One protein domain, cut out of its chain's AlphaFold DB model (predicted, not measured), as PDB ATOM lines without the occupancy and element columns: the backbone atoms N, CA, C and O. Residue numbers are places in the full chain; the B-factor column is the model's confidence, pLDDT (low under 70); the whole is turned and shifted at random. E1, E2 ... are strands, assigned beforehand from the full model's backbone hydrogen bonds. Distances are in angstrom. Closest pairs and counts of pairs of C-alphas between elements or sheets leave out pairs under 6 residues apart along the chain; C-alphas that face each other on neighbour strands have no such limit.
ATOM      1  N   GLU A 131      -7.750  19.710  -8.986       90.62
ATOM      2  CA  GLU A 131      -8.628  20.451  -9.881       90.62
ATOM      3  C   GLU A 131      -9.342  21.624  -9.179       90.62
ATOM      4  O   GLU A 131      -9.567  22.657  -9.819       90.62
ATOM      5  N   LEU A 132      -9.591  21.514  -7.868       94.06
ATOM      6  CA  LEU A 132     -10.281  22.506  -7.030       94.06
ATOM      7  C   LEU A 132      -9.342  23.373  -6.181       94.06
ATOM      8  O   LEU A 132      -9.804  24.284  -5.488       94.06
ATOM      9  N   ARG A 133      -8.028  23.119  -6.211       93.06
ATOM     10  CA  ARG A 133      -7.054  23.915  -5.452       93.06
ATOM     11  C   ARG A 133      -7.010  25.363  -5.955       93.06
ATOM     12  O   ARG A 133      -6.913  25.579  -7.164       93.06
ATOM     13  N   PRO A 134      -6.994  26.362  -5.052       93.25
ATOM     14  CA  PRO A 134      -6.848  27.757  -5.442       93.25
ATOM     15  C   PRO A 134      -5.514  28.040  -6.136       93.25
ATOM     16  O   PRO A 134      -4.450  27.694  -5.606       93.25
ATOM     17  N   ARG A 135      -5.556  28.735  -7.276       92.19
ATOM     18  CA  ARG A 135      -4.384  28.988  -8.132       92.19
ATOM     19  C   ARG A 135      -4.025  30.467  -8.147       92.19
ATOM     20  O   ARG A 135      -4.899  31.317  -8.269       92.19
ATOM     21  N   GLU A 136      -2.738  30.771  -8.050       91.69
ATOM     22  CA  GLU A 136      -2.246  32.138  -8.228       91.69
ATOM     23  C   GLU A 136      -2.218  32.505  -9.719       91.69
ATOM     24  O   GLU A 136      -1.896  31.678 -10.585       91.69
ATOM     25  N   ARG A 137      -2.550  33.760 -10.008       91.12
ATOM     26  CA  ARG A 137      -2.496  34.383 -11.331       91.12
ATOM     27  C   ARG A 137      -1.926  35.786 -11.228       91.12
ATOM     28  O   ARG A 137      -1.975  36.434 -10.185       91.12
ATOM     29  N   SER A 138      -1.442  36.276 -12.358       91.62
ATOM     30  CA  SER A 138      -0.930  37.628 -12.506       91.62
ATOM     31  C   SER A 138      -1.481  38.227 -13.785       91.62
ATOM     32  O   SER A 138      -1.298  37.657 -14.863       91.62
ATOM     33  N   LEU A 139      -2.115  39.382 -13.660       91.19
ATOM     34  CA  LEU A 139      -2.621  40.175 -14.763       91.19
ATOM     35  C   LEU A 139      -1.641  41.321 -15.002       91.19
ATOM     36  O   LEU A 139      -1.277  42.033 -14.064       91.19
ATOM     37  N   LEU A 140      -1.176  41.469 -16.242       88.12
ATOM     38  CA  LEU A 140      -0.324  42.590 -16.619       88.12
ATOM     39  C   LEU A 140      -1.143  43.878 -16.518       88.12
ATOM     40  O   LEU A 140      -2.181  44.008 -17.164       88.12
ATOM     41  N   LEU A 141      -0.657  44.836 -15.737       86.19
ATOM     42  CA  LEU A 141      -1.140  46.207 -15.784       86.19
ATOM     43  C   LEU A 141      -0.480  46.871 -16.984       86.19
ATOM     44  O   LEU A 141       0.660  47.331 -16.918       86.19
ATOM     45  N   GLN A 142      -1.181  46.829 -18.111       75.12
ATOM     46  CA  GLN A 142      -0.705  47.435 -19.338       75.12
ATOM     47  C   GLN A 142      -0.956  48.941 -19.287       75.12
ATOM     48  O   GLN A 142      -2.063  49.394 -19.012       75.12
ATOM     49  N   GLY A 143       0.095  49.703 -19.555       72.00
ATOM     50  CA  GLY A 143       0.043  51.137 -19.785       72.00
ATOM     51  C   GLY A 143       1.007  51.490 -20.908       72.00
ATOM     52  O   GLY A 143       1.673  50.620 -21.477       72.00
ATOM     53  N   TRP A 144       1.091  52.772 -21.231       79.69
ATOM     54  CA  TRP A 144       2.057  53.248 -22.211       79.69
ATOM     55  C   TRP A 144       3.456  53.249 -21.614       79.69
ATOM     56  O   TRP A 144       3.666  53.701 -20.489       79.69
ATOM     57  N   ASN A 145       4.409  52.747 -22.392       83.50
ATOM     58  CA  ASN A 145       5.800  52.680 -21.977       83.50
ATOM     59  C   ASN A 145       6.485  54.049 -22.125       83.50
ATOM     60  O   ASN A 145       6.085  54.893 -22.938       83.50
ATOM     61  N   GLY A 146       7.563  54.234 -21.373       83.62
ATOM     62  CA  GLY A 146       8.481  55.356 -21.474       83.62
ATOM     63  C   GLY A 146       8.254  56.455 -20.429       83.62
ATOM     64  O   GLY A 146       7.159  56.614 -19.886       83.62
ATOM     65  N   PRO A 147       9.282  57.288 -20.186       83.81
ATOM     66  CA  PRO A 147       9.280  58.297 -19.122       83.81
ATOM     67  C   PRO A 147       8.262  59.432 -19.331       83.81
ATOM     68  O   PRO A 147       7.961  60.175 -18.400       83.81
ATOM     69  N   SER A 148       7.725  59.589 -20.546       85.00
ATOM     70  CA  SER A 148       6.619  60.512 -20.842       85.00
ATOM     71  C   SER A 148       5.259  59.998 -20.361       85.00
ATOM     72  O   SER A 148       4.319  60.779 -20.201       85.00
ATOM     73  N   SER A 149       5.154  58.686 -20.168       86.62
ATOM     74  CA  SER A 149       3.904  57.951 -19.984       86.62
ATOM     75  C   SER A 149       3.743  57.452 -18.552       86.62
ATOM     76  O   SER A 149       2.625  57.320 -18.056       86.62
ATOM     77  N   SER A 150       4.853  57.207 -17.860       89.38
ATOM     78  CA  SER A 150       4.852  56.674 -16.508       89.38
ATOM     79  C   SER A 150       6.033  57.195 -15.692       89.38
ATOM     80  O   SER A 150       7.097  57.524 -16.218       89.38
ATOM     81  N   ARG A 151       5.845  57.284 -14.372       92.06
ATOM     82  CA  ARG A 151       6.943  57.523 -13.425       92.06
ATOM     83  C   ARG A 151       6.627  56.965 -12.047       92.06
ATOM     84  O   ARG A 151       5.499  57.085 -11.571       92.06
ATOM     85  N   THR A 152       7.642  56.427 -11.383       93.25
ATOM     86  CA  THR A 152       7.593  56.105  -9.951       93.25
ATOM     87  C   THR A 152       7.919  57.359  -9.143       93.25
ATOM     88  O   THR A 152       8.785  58.141  -9.530       93.25
ATOM     89  N   LEU A 153       7.197  57.576  -8.049       93.06
ATOM     90  CA  LEU A 153       7.378  58.706  -7.143       93.06
ATOM     91  C   LEU A 153       8.296  58.327  -5.983       93.06
ATOM     92  O   LEU A 153       8.135  57.260  -5.387       93.06
ATOM     93  N   ASP A 154       9.172  59.250  -5.595       88.75
ATOM     94  CA  ASP A 154      10.059  59.084  -4.441       88.75
ATOM     95  C   ASP A 154       9.276  58.875  -3.140       88.75
ATOM     96  O   ASP A 154       8.175  59.404  -2.970       88.75
ATOM     97  N   GLY A 155       9.839  58.101  -2.214       86.44
ATOM     98  CA  GLY A 155       9.295  57.833  -0.880       86.44
ATOM     99  C   GLY A 155       9.371  56.354  -0.498       86.44
ATOM    100  O   GLY A 155       9.572  55.495  -1.350       86.44
ATOM    101  N   GLU A 156       9.200  56.058   0.793       86.00
ATOM    102  CA  GLU A 156       9.422  54.713   1.354       86.00
ATOM    103  C   GLU A 156       8.465  53.644   0.807       86.00
ATOM    104  O   GLU A 156       8.846  52.491   0.619       86.00
ATOM    105  N   VAL A 157       7.215  54.022   0.540       91.06
ATOM    106  CA  VAL A 157       6.190  53.135  -0.028       91.06
ATOM    107  C   VAL A 157       5.995  53.516  -1.489       91.06
ATOM    108  O   VAL A 157       5.680  54.672  -1.736       91.06
ATOM    109  N   PRO A 158       6.148  52.629  -2.476       90.50
ATOM    110  CA  PRO A 158       6.128  53.056  -3.869       90.50
ATOM    111  C   PRO A 158       4.718  53.462  -4.337       90.50
ATOM    112  O   PRO A 158       3.749  52.733  -4.134       90.50
ATOM    113  N   LEU A 159       4.632  54.611  -5.011       95.06
ATOM    114  CA  LEU A 159       3.496  55.022  -5.839       95.06
ATOM    115  C   LEU A 159       4.009  55.332  -7.245       95.06
ATOM    116  O   LEU A 159       5.135  55.807  -7.400       95.06
ATOM    117  N   SER A 160       3.177  55.148  -8.257       95.12
ATOM    118  CA  SER A 160       3.463  55.590  -9.618       95.12
ATOM    119  C   SER A 160       2.318  56.402 -10.193       95.12
ATOM    120  O   SER A 160       1.169  56.250  -9.789       95.12
ATOM    121  N   VAL A 161       2.649  57.292 -11.125       94.56
ATOM    122  CA  VAL A 161       1.671  57.987 -11.960       94.56
ATOM    123  C   VAL A 161       1.809  57.444 -13.369       94.56
ATOM    124  O   VAL A 161       2.898  57.513 -13.940       94.56
ATOM    125  N   THR A 162       0.714  56.940 -13.921       92.25
ATOM    126  CA  THR A 162       0.612  56.513 -15.318       92.25
ATOM    127  C   THR A 162      -0.290  57.468 -16.087       92.25
ATOM    128  O   THR A 162      -1.138  58.154 -15.505       92.25
ATOM    129  N   ARG A 163      -0.070  57.563 -17.396       90.19
ATOM    130  CA  ARG A 163      -0.795  58.439 -18.313       90.19
ATOM    131  C   ARG A 163      -1.214  57.653 -19.554       90.19
ATOM    132  O   ARG A 163      -0.393  56.991 -20.182       90.19
ATOM    133  N   GLU A 164      -2.480  57.795 -19.918       84.19
ATOM    134  CA  GLU A 164      -3.053  57.327 -21.181       84.19
ATOM    135  C   GLU A 164      -2.881  58.379 -22.298       84.19
ATOM    136  O   GLU A 164      -2.679  59.561 -22.003       84.19
ATOM    137  N   PRO A 165      -3.029  58.025 -23.591       77.75
ATOM    138  CA  PRO A 165      -2.873  58.953 -24.713       77.75
ATOM    139  C   PRO A 165      -3.947  60.034 -24.724       77.75
ATOM    140  O   PRO A 165      -3.709  61.137 -25.203       77.75
ATOM    141  N   SER A 166      -5.114  59.738 -24.140       83.25
ATOM    142  CA  SER A 166      -6.166  60.722 -23.867       83.25
ATOM    143  C   SER A 166      -5.718  61.827 -22.903       83.25
ATOM    144  O   SER A 166      -6.435  62.804 -22.710       83.25
ATOM    145  N   GLY A 167      -4.562  61.666 -22.256       83.94
ATOM    146  CA  GLY A 167      -4.068  62.527 -21.193       83.94
ATOM    147  C   GLY A 167      -4.573  62.134 -19.806       83.94
ATOM    148  O   GLY A 167      -4.084  62.698 -18.828       83.94
ATOM    149  N   THR A 168      -5.492  61.165 -19.704       86.62
ATOM    150  CA  THR A 168      -6.004  60.648 -18.428       86.62
ATOM    151  C   THR A 168      -4.864  60.077 -17.600       86.62
ATOM    152  O   THR A 168      -4.019  59.353 -18.120       86.62
ATOM    153  N   GLN A 169      -4.846  60.390 -16.306       91.38
ATOM    154  CA  GLN A 169      -3.822  59.902 -15.393       91.38
ATOM    155  C   GLN A 169      -4.416  58.977 -14.332       91.38
ATOM    156  O   GLN A 169      -5.573  59.116 -13.921       91.38
ATOM    157  N   ALA A 170      -3.606  58.030 -13.878       90.94
ATOM    158  CA  ALA A 170      -3.913  57.177 -12.742       90.94
ATOM    159  C   ALA A 170      -2.729  57.168 -11.777       90.94
ATOM    160  O   ALA A 170      -1.575  57.275 -12.189       90.94
ATOM    161  N   VAL A 171      -3.031  57.043 -10.490       94.94
ATOM    162  CA  VAL A 171      -2.029  56.794  -9.457       94.94
ATOM    163  C   VAL A 171      -2.155  55.332  -9.064       94.94
ATOM    164  O   VAL A 171      -3.266  54.874  -8.806       94.94
ATOM    165  N   LEU A 172      -1.041  54.604  -9.047       94.94
ATOM    166  CA  LEU A 172      -1.012  53.180  -8.736       94.94
ATOM    167  C   LEU A 172      -0.103  52.917  -7.529       94.94
ATOM    168  O   LEU A 172       0.999  53.468  -7.469       94.94
ATOM    169  N   PRO A 173      -0.516  52.060  -6.578       95.25
ATOM    170  CA  PRO A 173       0.231  51.806  -5.353       95.25
ATOM    171  C   PRO A 173       1.329  50.749  -5.524       95.25
ATOM    172  O   PRO A 173       1.398  49.748  -4.807       95.25
ATOM    173  N   VAL A 174       2.170  50.967  -6.532       94.75
ATOM    174  CA  VAL A 174       3.268  50.090  -6.933       94.75
ATOM    175  C   VAL A 174       4.315  50.902  -7.697       94.75
ATOM    176  O   VAL A 174       3.989  51.896  -8.352       94.75
ATOM    177  N   ALA A 175       5.578  50.481  -7.630       93.69
ATOM    178  CA  ALA A 175       6.603  51.034  -8.507       93.69
ATOM    179  C   ALA A 175       6.285  50.617  -9.943       93.69
ATOM    180  O   ALA A 175       5.906  49.471 -10.184       93.69
ATOM    181  N   TRP A 176       6.426  51.535 -10.892       93.69
ATOM    182  CA  TRP A 176       6.120  51.233 -12.279       93.69
ATOM    183  C   TRP A 176       7.302  50.564 -12.968       93.69
ATOM    184  O   TRP A 176       8.442  51.022 -12.883       93.69
ATOM    185  N   THR A 177       7.016  49.470 -13.659       92.81
ATOM    186  CA  THR A 177       7.922  48.819 -14.600       92.81
ATOM    187  C   THR A 177       7.196  48.671 -15.923       92.81
ATOM    188  O   THR A 177       6.161  48.001 -15.992       92.81
ATOM    189  N   ASP A 178       7.745  49.308 -16.954       90.44
ATOM    190  CA  ASP A 178       7.255  49.191 -18.322       90.44
ATOM    191  C   ASP A 178       7.305  47.739 -18.788       90.44
ATOM    192  O   ASP A 178       8.205  46.971 -18.426       90.44
ATOM    193  N   PHE A 179       6.332  47.366 -19.616       90.44
ATOM    194  CA  PHE A 179       6.309  46.020 -20.153       90.44
ATOM    195  C   PHE A 179       7.478  45.811 -21.117       90.44
ATOM    196  O   PHE A 179       7.661  46.568 -22.073       90.44
ATOM    197  N   SER A 180       8.221  44.731 -20.900       89.25
ATOM    198  CA  SER A 180       9.185  44.189 -21.851       89.25
ATOM    199  C   SER A 180       9.100  42.668 -21.860       89.25
ATOM    200  O   SER A 180       8.821  42.033 -20.842       89.25
ATOM    201  N   GLY A 181       9.325  42.073 -23.026       88.75
ATOM    202  CA  GLY A 181       9.326  40.629 -23.204       88.75
ATOM    203  C   GLY A 181      10.558  40.198 -23.979       88.75
ATOM    204  O   GLY A 181      10.932  40.853 -24.952       88.75
ATOM    205  N   ARG A 182      11.178  39.094 -23.565       90.00
ATOM    206  CA  ARG A 182      12.209  38.424 -24.361       90.00
ATOM    207  C   ARG A 182      11.944  36.932 -24.444       90.00
ATOM    208  O   ARG A 182      11.450  36.321 -23.498       90.00
ATOM    209  N   LEU A 183      12.306  36.352 -25.581       89.75
ATOM    210  CA  LEU A 183      12.324  34.908 -25.740       89.75
ATOM    211  C   LEU A 183      13.442  34.330 -24.868       89.75
ATOM    212  O   LEU A 183      14.596  34.758 -24.954       89.75
ATOM    213  N   ARG A 184      13.086  33.372 -24.018       88.69
ATOM    214  CA  ARG A 184      13.996  32.651 -23.135       88.69
ATOM    215  C   ARG A 184      13.981  31.169 -23.516       88.69
ATOM    216  O   ARG A 184      12.952  30.519 -23.334       88.69
ATOM    217  N   PRO A 185      15.100  30.608 -24.000       86.88
ATOM    218  CA  PRO A 185      15.209  29.171 -24.217       86.88
ATOM    219  C   PRO A 185      14.979  28.398 -22.911       86.88
ATOM    220  O   PRO A 185      15.488  28.786 -21.854       86.88
ATOM    221  N   VAL A 186      14.232  27.298 -22.984       83.00
ATOM    222  CA  VAL A 186      14.026  26.356 -21.880       83.00
ATOM    223  C   VAL A 186      14.678  25.023 -22.247       83.00
ATOM    224  O   VAL A 186      14.270  24.394 -23.228       83.00
ATOM    225  N   PRO A 187      15.694  24.567 -21.489       79.94
ATOM    226  CA  PRO A 187      16.361  23.300 -21.763       79.94
ATOM    227  C   PRO A 187      15.358  22.144 -21.857       79.94
ATOM    228  O   PRO A 187      14.614  21.888 -20.915       79.94
ATOM    229  N   GLY A 188      15.324  21.464 -23.005       76.88
ATOM    230  CA  GLY A 188      14.468  20.295 -23.234       76.88
ATOM    231  C   GLY A 188      12.965  20.569 -23.392       76.88
ATOM    232  O   GLY A 188      12.221  19.605 -23.536       76.88
ATOM    233  N   ALA A 189      12.513  21.831 -23.377       72.94
ATOM    234  CA  ALA A 189      11.081  22.171 -23.363       72.94
ATOM    235  C   ALA A 189      10.681  23.374 -24.246       72.94
ATOM    236  O   ALA A 189       9.561  23.858 -24.130       72.94
ATOM    237  N   GLY A 190      11.576  23.857 -25.119       82.12
ATOM    238  CA  GLY A 190      11.257  24.881 -26.122       82.12
ATOM    239  C   GLY A 190      11.675  26.306 -25.737       82.12
ATOM    240  O   GLY A 190      12.774  26.515 -25.220       82.12
ATOM    241  N   THR A 191      10.851  27.306 -26.049       86.06
ATOM    242  CA  THR A 191      11.114  28.737 -25.810       86.06
ATOM    243  C   THR A 191       9.950  29.387 -25.066       86.06
ATOM    244  O   THR A 191       8.842  29.482 -25.585       86.06
ATOM    245  N   ALA A 192      10.220  29.921 -23.875       85.19
ATOM    246  CA  ALA A 192       9.261  30.680 -23.079       85.19
ATOM    247  C   ALA A 192       9.325  32.181 -23.396       85.19
ATOM    248  O   ALA A 192      10.383  32.710 -23.749       85.19
ATOM    249  N   LEU A 193       8.224  32.902 -23.175       85.62
ATOM    250  CA  LEU A 193       8.264  34.359 -23.054       85.62
ATOM    251  C   LEU A 193       8.590  34.738 -21.606       85.62
ATOM    252  O   LEU A 193       7.781  34.530 -20.702       85.62
ATOM    253  N   GLU A 194       9.755  35.340 -21.386       87.44
ATOM    254  CA  GLU A 194      10.061  36.006 -20.124       87.44
ATOM    255  C   GLU A 194       9.568  37.452 -20.201       87.44
ATOM    256  O   GLU A 194      10.122  38.276 -20.932       87.44
ATOM    257  N   SER A 195       8.501  37.745 -19.460       88.94
ATOM    258  CA  SER A 195       7.909  39.077 -19.380       88.94
ATOM    259  C   SER A 195       8.286  39.779 -18.085       88.94
ATOM    260  O   SER A 195       8.154  39.214 -16.998       88.94
ATOM    261  N   THR A 196       8.670  41.042 -18.214       91.81
ATOM    262  CA  THR A 196       8.843  41.995 -17.120       91.81
ATOM    263  C   THR A 196       7.796  43.095 -17.277       91.81
ATOM    264  O   THR A 196       7.492  43.491 -18.398       91.81
ATOM    265  N   GLY A 197       7.217  43.573 -16.183       93.50
ATOM    266  CA  GLY A 197       6.196  44.615 -16.202       93.50
ATOM    267  C   GLY A 197       5.656  44.906 -14.808       93.50
ATOM    268  O   GLY A 197       6.262  44.536 -13.803       93.50
ATOM    269  N   THR A 198       4.500  45.557 -14.751       94.50
ATOM    270  CA  THR A 198       3.758  45.785 -13.507       94.50
ATOM    271  C   THR A 198       2.558  44.847 -13.470       94.50
ATOM    272  O   THR A 198       1.826  44.742 -14.448       94.50
ATOM    273  N   TRP A 199       2.344  44.147 -12.361       94.50
ATOM    274  CA  TRP A 199       1.388  43.046 -12.265       94.50
ATOM    275  C   TRP A 199       0.400  43.260 -11.125       94.50
ATOM    276  O   TRP A 199       0.806  43.574 -10.005       94.50
ATOM    277  N   LEU A 200      -0.878  43.001 -11.393       94.88
ATOM    278  CA  LEU A 200      -1.894  42.738 -10.378       94.88
ATOM    279  C   LEU A 200      -1.944  41.229 -10.148       94.88
ATOM    280  O   LEU A 200      -2.186  40.470 -11.086       94.88
ATOM    281  N   THR A 201      -1.697  40.774  -8.926       94.75
ATOM    282  CA  THR A 201      -1.789  39.350  -8.593       94.75
ATOM    283  C   THR A 201      -3.162  39.037  -8.026       94.75
ATOM    284  O   THR A 201      -3.718  39.814  -7.243       94.75
ATOM    285  N   VAL A 202      -3.714  37.901  -8.440       95.44
ATOM    286  CA  VAL A 202      -5.019  37.418  -7.995       95.44
ATOM    287  C   VAL A 202      -4.956  35.935  -7.674       95.44
ATOM    288  O   VAL A 202      -4.135  35.200  -8.224       95.44
ATOM    289  N   ARG A 203      -5.870  35.483  -6.823       94.69
ATOM    290  CA  ARG A 203      -6.098  34.072  -6.546       94.69
ATOM    291  C   ARG A 203      -7.436  33.633  -7.113       94.69
ATOM    292  O   ARG A 203      -8.463  34.244  -6.822       94.69
ATOM    293  N   GLU A 204      -7.395  32.585  -7.924       94.94
ATOM    294  CA  GLU A 204      -8.558  31.933  -8.519       94.94
ATOM    295  C   GLU A 204      -9.035  30.801  -7.627       94.94
ATOM    296  O   GLU A 204      -8.268  29.881  -7.334       94.94
ATOM    297  N   TYR A 205     -10.308  30.838  -7.258       95.44
ATOM    298  CA  TYR A 205     -10.977  29.766  -6.536       95.44
ATOM    299  C   TYR A 205     -11.974  29.088  -7.462       95.44
ATOM    300  O   TYR A 205     -12.702  29.738  -8.220       95.44
ATOM    301  N   TRP A 206     -11.984  27.766  -7.392       95.75
ATOM    302  CA  TRP A 206     -12.681  26.906  -8.331       95.75
ATOM    303  C   TRP A 206     -13.867  26.247  -7.648       95.75
ATOM    304  O   TRP A 206     -13.852  26.015  -6.439       95.75
ATOM    305  N   ALA A 207     -14.900  25.963  -8.423       95.19
ATOM    306  CA  ALA A 207     -16.070  25.247  -7.960       95.19
ATOM    307  C   ALA A 207     -16.400  24.114  -8.925       95.19
ATOM    308  O   ALA A 207     -16.108  24.196 -10.119       95.19
ATOM    309  N   GLN A 208     -17.013  23.067  -8.383       94.19
ATOM    310  CA  GLN A 208     -17.557  21.969  -9.161       94.19
ATOM    311  C   GLN A 208     -19.079  22.071  -9.178       94.19
ATOM    312  O   GLN A 208     -19.714  22.218  -8.133       94.19
ATOM    313  N   ASP A 209     -19.662  21.975 -10.364       90.94
ATOM    314  CA  ASP A 209     -21.095  21.790 -10.519       90.94
ATOM    315  C   ASP A 209     -21.478  20.375 -10.038       90.94
ATOM    316  O   ASP A 209     -20.974  19.386 -10.578       90.94
ATOM    317  N   PRO A 210     -22.357  20.236  -9.029       87.75
ATOM    318  CA  PRO A 210     -22.664  18.936  -8.436       87.75
ATOM    319  C   PRO A 210     -23.521  18.031  -9.334       87.75
ATOM    320  O   PRO A 210     -23.609  16.835  -9.068       87.75
ATOM    321  N   ALA A 211     -24.179  18.574 -10.364       89.50
ATOM    322  CA  ALA A 211     -25.045  17.803 -11.256       89.50
ATOM    323  C   ALA A 211     -24.274  17.210 -12.445       89.50
ATOM    324  O   ALA A 211     -24.585  16.114 -12.904       89.50
ATOM    325  N   THR A 212     -23.280  17.938 -12.947       90.25
ATOM    326  CA  THR A 212     -22.517  17.602 -14.158       90.25
ATOM    327  C   THR A 212     -21.076  17.201 -13.864       90.25
ATOM    328  O   THR A 212     -20.416  16.616 -14.718       90.25
ATOM    329  N   GLY A 213     -20.567  17.533 -12.675       89.94
ATOM    330  CA  GLY A 213     -19.160  17.386 -12.324       89.94
ATOM    331  C   GLY A 213     -18.241  18.411 -12.997       89.94
ATOM    332  O   GLY A 213     -17.029  18.325 -12.802       89.94
ATOM    333  N   ALA A 214     -18.780  19.366 -13.765       91.75
ATOM    334  CA  ALA A 214     -17.994  20.376 -14.465       91.75
ATOM    335  C   ALA A 214     -17.272  21.301 -13.476       91.75
ATOM    336  O   ALA A 214     -17.868  21.772 -12.509       91.75
ATOM    337  N   VAL A 215     -15.993  21.580 -13.728       93.50
ATOM    338  CA  VAL A 215     -15.151  22.427 -12.871       93.50
ATOM    339  C   VAL A 215     -14.879  23.756 -13.566       93.50
ATOM    340  O   VAL A 215     -14.482  23.785 -14.730       93.50
ATOM    341  N   GLY A 216     -15.076  24.862 -12.847       92.31
ATOM    342  CA  GLY A 216     -14.879  26.212 -13.372       92.31
ATOM    343  C   GLY A 216     -14.427  27.208 -12.308       92.31
ATOM    344  O   GLY A 216     -14.501  26.940 -11.107       92.31
ATOM    345  N   VAL A 217     -13.940  28.368 -12.752       92.81
ATOM    346  CA  VAL A 217     -13.577  29.471 -11.851       92.81
ATOM    347  C   VAL A 217     -14.852  30.093 -11.289       92.81
ATOM    348  O   VAL A 217     -15.741  30.477 -12.044       92.81
ATOM    349  N   ALA A 218     -14.925  30.212  -9.965       93.19
ATOM    350  CA  ALA A 218     -16.083  30.760  -9.261       93.19
ATOM    351  C   ALA A 218     -15.788  32.092  -8.558       93.19
ATOM    352  O   ALA A 218     -16.715  32.848  -8.267       93.19
ATOM    353  N   PHE A 219     -14.519  32.387  -8.257       93.00
ATOM    354  CA  PHE A 219     -14.148  33.610  -7.548       93.00
ATOM    355  C   PHE A 219     -12.701  34.027  -7.826       93.00
ATOM    356  O   PHE A 219     -11.803  33.183  -7.853       93.00
ATOM    357  N   HIS A 220     -12.469  35.337  -7.931       94.00
ATOM    358  CA  HIS A 220     -11.140  35.951  -7.955       94.00
ATOM    359  C   HIS A 220     -10.963  36.851  -6.732       94.00
ATOM    360  O   HIS A 220     -11.814  37.695  -6.449       94.00
ATOM    361  N   ARG A 221      -9.836  36.708  -6.032       95.44
ATOM    362  CA  ARG A 221      -9.422  37.614  -4.950       95.44
ATOM    363  C   ARG A 221      -8.148  38.340  -5.345       95.44
ATOM    364  O   ARG A 221      -7.218  37.691  -5.810       95.44
ATOM    365  N   LEU A 222      -8.061  39.644  -5.117       96.62
ATOM    366  CA  LEU A 222      -6.808  40.379  -5.268       96.62
ATOM    367  C   LEU A 222      -5.821  39.952  -4.171       96.62
ATOM    368  O   LEU A 222      -6.185  39.853  -2.998       96.62
ATOM    369  N   THR A 223      -4.568  39.700  -4.548       95.31
ATOM    370  CA  THR A 223      -3.506  39.262  -3.624       95.31
ATOM    371  C   THR A 223      -2.329  40.230  -3.547       95.31
ATOM    372  O   THR A 223      -1.515  40.133  -2.628       95.31
ATOM    373  N   GLY A 224      -2.234  41.190  -4.465       94.69
ATOM    374  CA  GLY A 224      -1.212  42.228  -4.399       94.69
ATOM    375  C   GLY A 224      -0.911  42.901  -5.725       94.69
ATOM    376  O   GLY A 224      -1.519  42.613  -6.753       94.69
ATOM    377  N   MET A 225       0.066  43.802  -5.686       94.62
ATOM    378  CA  MET A 225       0.650  44.433  -6.865       94.62
ATOM    379  C   MET A 225       2.168  44.289  -6.822       94.62
ATOM    380  O   MET A 225       2.773  44.445  -5.756       94.62
ATOM    381  N   ARG A 226       2.794  43.961  -7.957       92.75
ATOM    382  CA  ARG A 226       4.241  43.700  -8.032       92.75
ATOM    383  C   ARG A 226       4.851  44.213  -9.339       92.75
ATOM    384  O   ARG A 226       4.292  43.928 -10.393       92.75
ATOM    385  N   PRO A 227       5.998  44.906  -9.303       93.38
ATOM    386  CA  PRO A 227       6.810  45.157 -10.489       93.38
ATOM    387  C   PRO A 227       7.750  43.981 -10.791       93.38
ATOM    388  O   PRO A 227       7.998  43.132  -9.932       93.38
ATOM    389  N   GLY A 228       8.338  43.979 -11.985       92.94
ATOM    390  CA  GLY A 228       9.402  43.058 -12.377       92.94
ATOM    391  C   GLY A 228       8.909  41.866 -13.196       92.94
ATOM    392  O   GLY A 228       7.957  41.974 -13.966       92.94
ATOM    393  N   VAL A 229       9.604  40.734 -13.082       90.88
ATOM    394  CA  VAL A 229       9.284  39.507 -13.829       90.88
ATOM    395  C   VAL A 229       7.908  38.974 -13.415       90.88
ATOM    396  O   VAL A 229       7.535  39.075 -12.243       90.88
ATOM    397  N   LYS A 230       7.159  38.400 -14.369       89.62
ATOM    398  CA  LYS A 230       5.849  37.768 -14.130       89.62
ATOM    399  C   LYS A 230       5.890  36.878 -12.869       89.62
ATOM    400  O   LYS A 230       6.631  35.895 -12.853       89.62
ATOM    401  N   PRO A 231       5.105  37.185 -11.818       85.38
ATOM    402  CA  PRO A 231       5.288  36.565 -10.503       85.38
ATOM    403  C   PRO A 231       4.647  35.178 -10.360       85.38
ATOM    404  O   PRO A 231       4.970  34.463  -9.415       85.38
ATOM    405  N   THR A 232       3.730  34.789 -11.250       79.31
ATOM    406  CA  THR A 232       2.968  33.532 -11.141       79.31
ATOM    407  C   THR A 232       3.064  32.704 -12.421       79.31
ATOM    408  O   THR A 232       3.003  33.259 -13.521       79.31
ATOM    409  N   GLY A 233       3.157  31.379 -12.282       66.69
ATOM    410  CA  GLY A 233       3.064  30.424 -13.396       66.69
ATOM    411  C   GLY A 233       1.615  30.163 -13.849       66.69
ATOM    412  O   GLY A 233       0.684  30.694 -13.236       66.69
ATOM    413  N   PRO A 234       1.391  29.342 -14.889       65.31
ATOM    414  CA  PRO A 234       2.389  28.616 -15.681       65.31
ATOM    415  C   PRO A 234       3.074  29.456 -16.775       65.31
ATOM    416  O   PRO A 234       2.665  30.583 -17.092       65.31
ATOM    417  N   GLU A 235       4.171  28.909 -17.299       75.69
ATOM    418  CA  GLU A 235       4.860  29.387 -18.501       75.69
ATOM    419  C   GLU A 235       4.385  28.560 -19.695       75.69
ATOM    420  O   GLU A 235       4.108  27.375 -19.547       75.69
TER     421      GLU A 235
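AT A GLANCE: This is residues 131 to 235 of the 251 residues of an uncharacterized protein of Nocardiopsis sp. CNZ304 (UniProt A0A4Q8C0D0). One long, sharply bent strand, E6, makes the spine of a V of two hairpin arms: E5 pairs with its first part to form one arm, E7 with the rest to form the other, and E1 lies along E6 within the V. A separate small sheet of three short strands, E2, E3 and E4, sits beyond the bend, at the opposite end of the long axis from the tip of the E6 and E7 hairpin, where residues 209 to 214 stick out. The printed part has 105 residues, with no named helix and seven named strands in the order E1 to E7; the class is all strand, and both sheets are antiparallel. The whole is loose, with a radius of gyration of the C-alphas of 17.3 A and spans of 53 by 35 by 30 A.

HOW THE PARTS SIT: The larger sheet is branched and strongly twisted, with E6, residues 190 to 208, having three neighbours. E6 bends by 114 degrees at residue 197. E5, residues 180 to 186, and E1, residues 135 to 140, are on one side of E6, beside residues 190 to 196 and 199 to 204; E7, residues 215 to 229, is on the other side, beside residues 195 to 208. E7 bends by 97 degrees at residue 226. E5, E6 and E7 form a meander, each strand the antiparallel neighbour of the one before, in two hairpins. N 182 and O 194 are 3.0 A apart, N 199 and O 226 2.8 A, and, between E1 and E6, N 137 and O 202 2.8 A, within hydrogen-bond range. E1 and E5 are apart. E2, residues 150 to 153, E3, residues 159 to 163, and E4, residues 169 to 172, form a second meander of two hairpins, with E3 the inner strand. N 151 and O 161 are 3.0 A apart, and N 160 and O 172 2.9 A. These three strands are apart from E1, E5, E6 and E7.

IN THESE COORDINATES: E6 is 33.6 A long, from C-alpha 190 at (11.257, 24.881, -26.122) to C-alpha 208 at (-17.557, 21.969, -9.161). E7 is 29.8 A long, E5 18.5 A and E1 16.5 A, beginning at C-alpha 135 at (-4.384, 28.988, -8.132). E3 is 13.6 A long, E2 and E4 9.9 A each.

THE WHOLE: The C-alphas of Asp 154 and Ala 211 are the two farthest apart, 54.6 A. The printed part has no cut and no long link. Its mean pLDDT is 89.2; residues 233 to 234 are under 70.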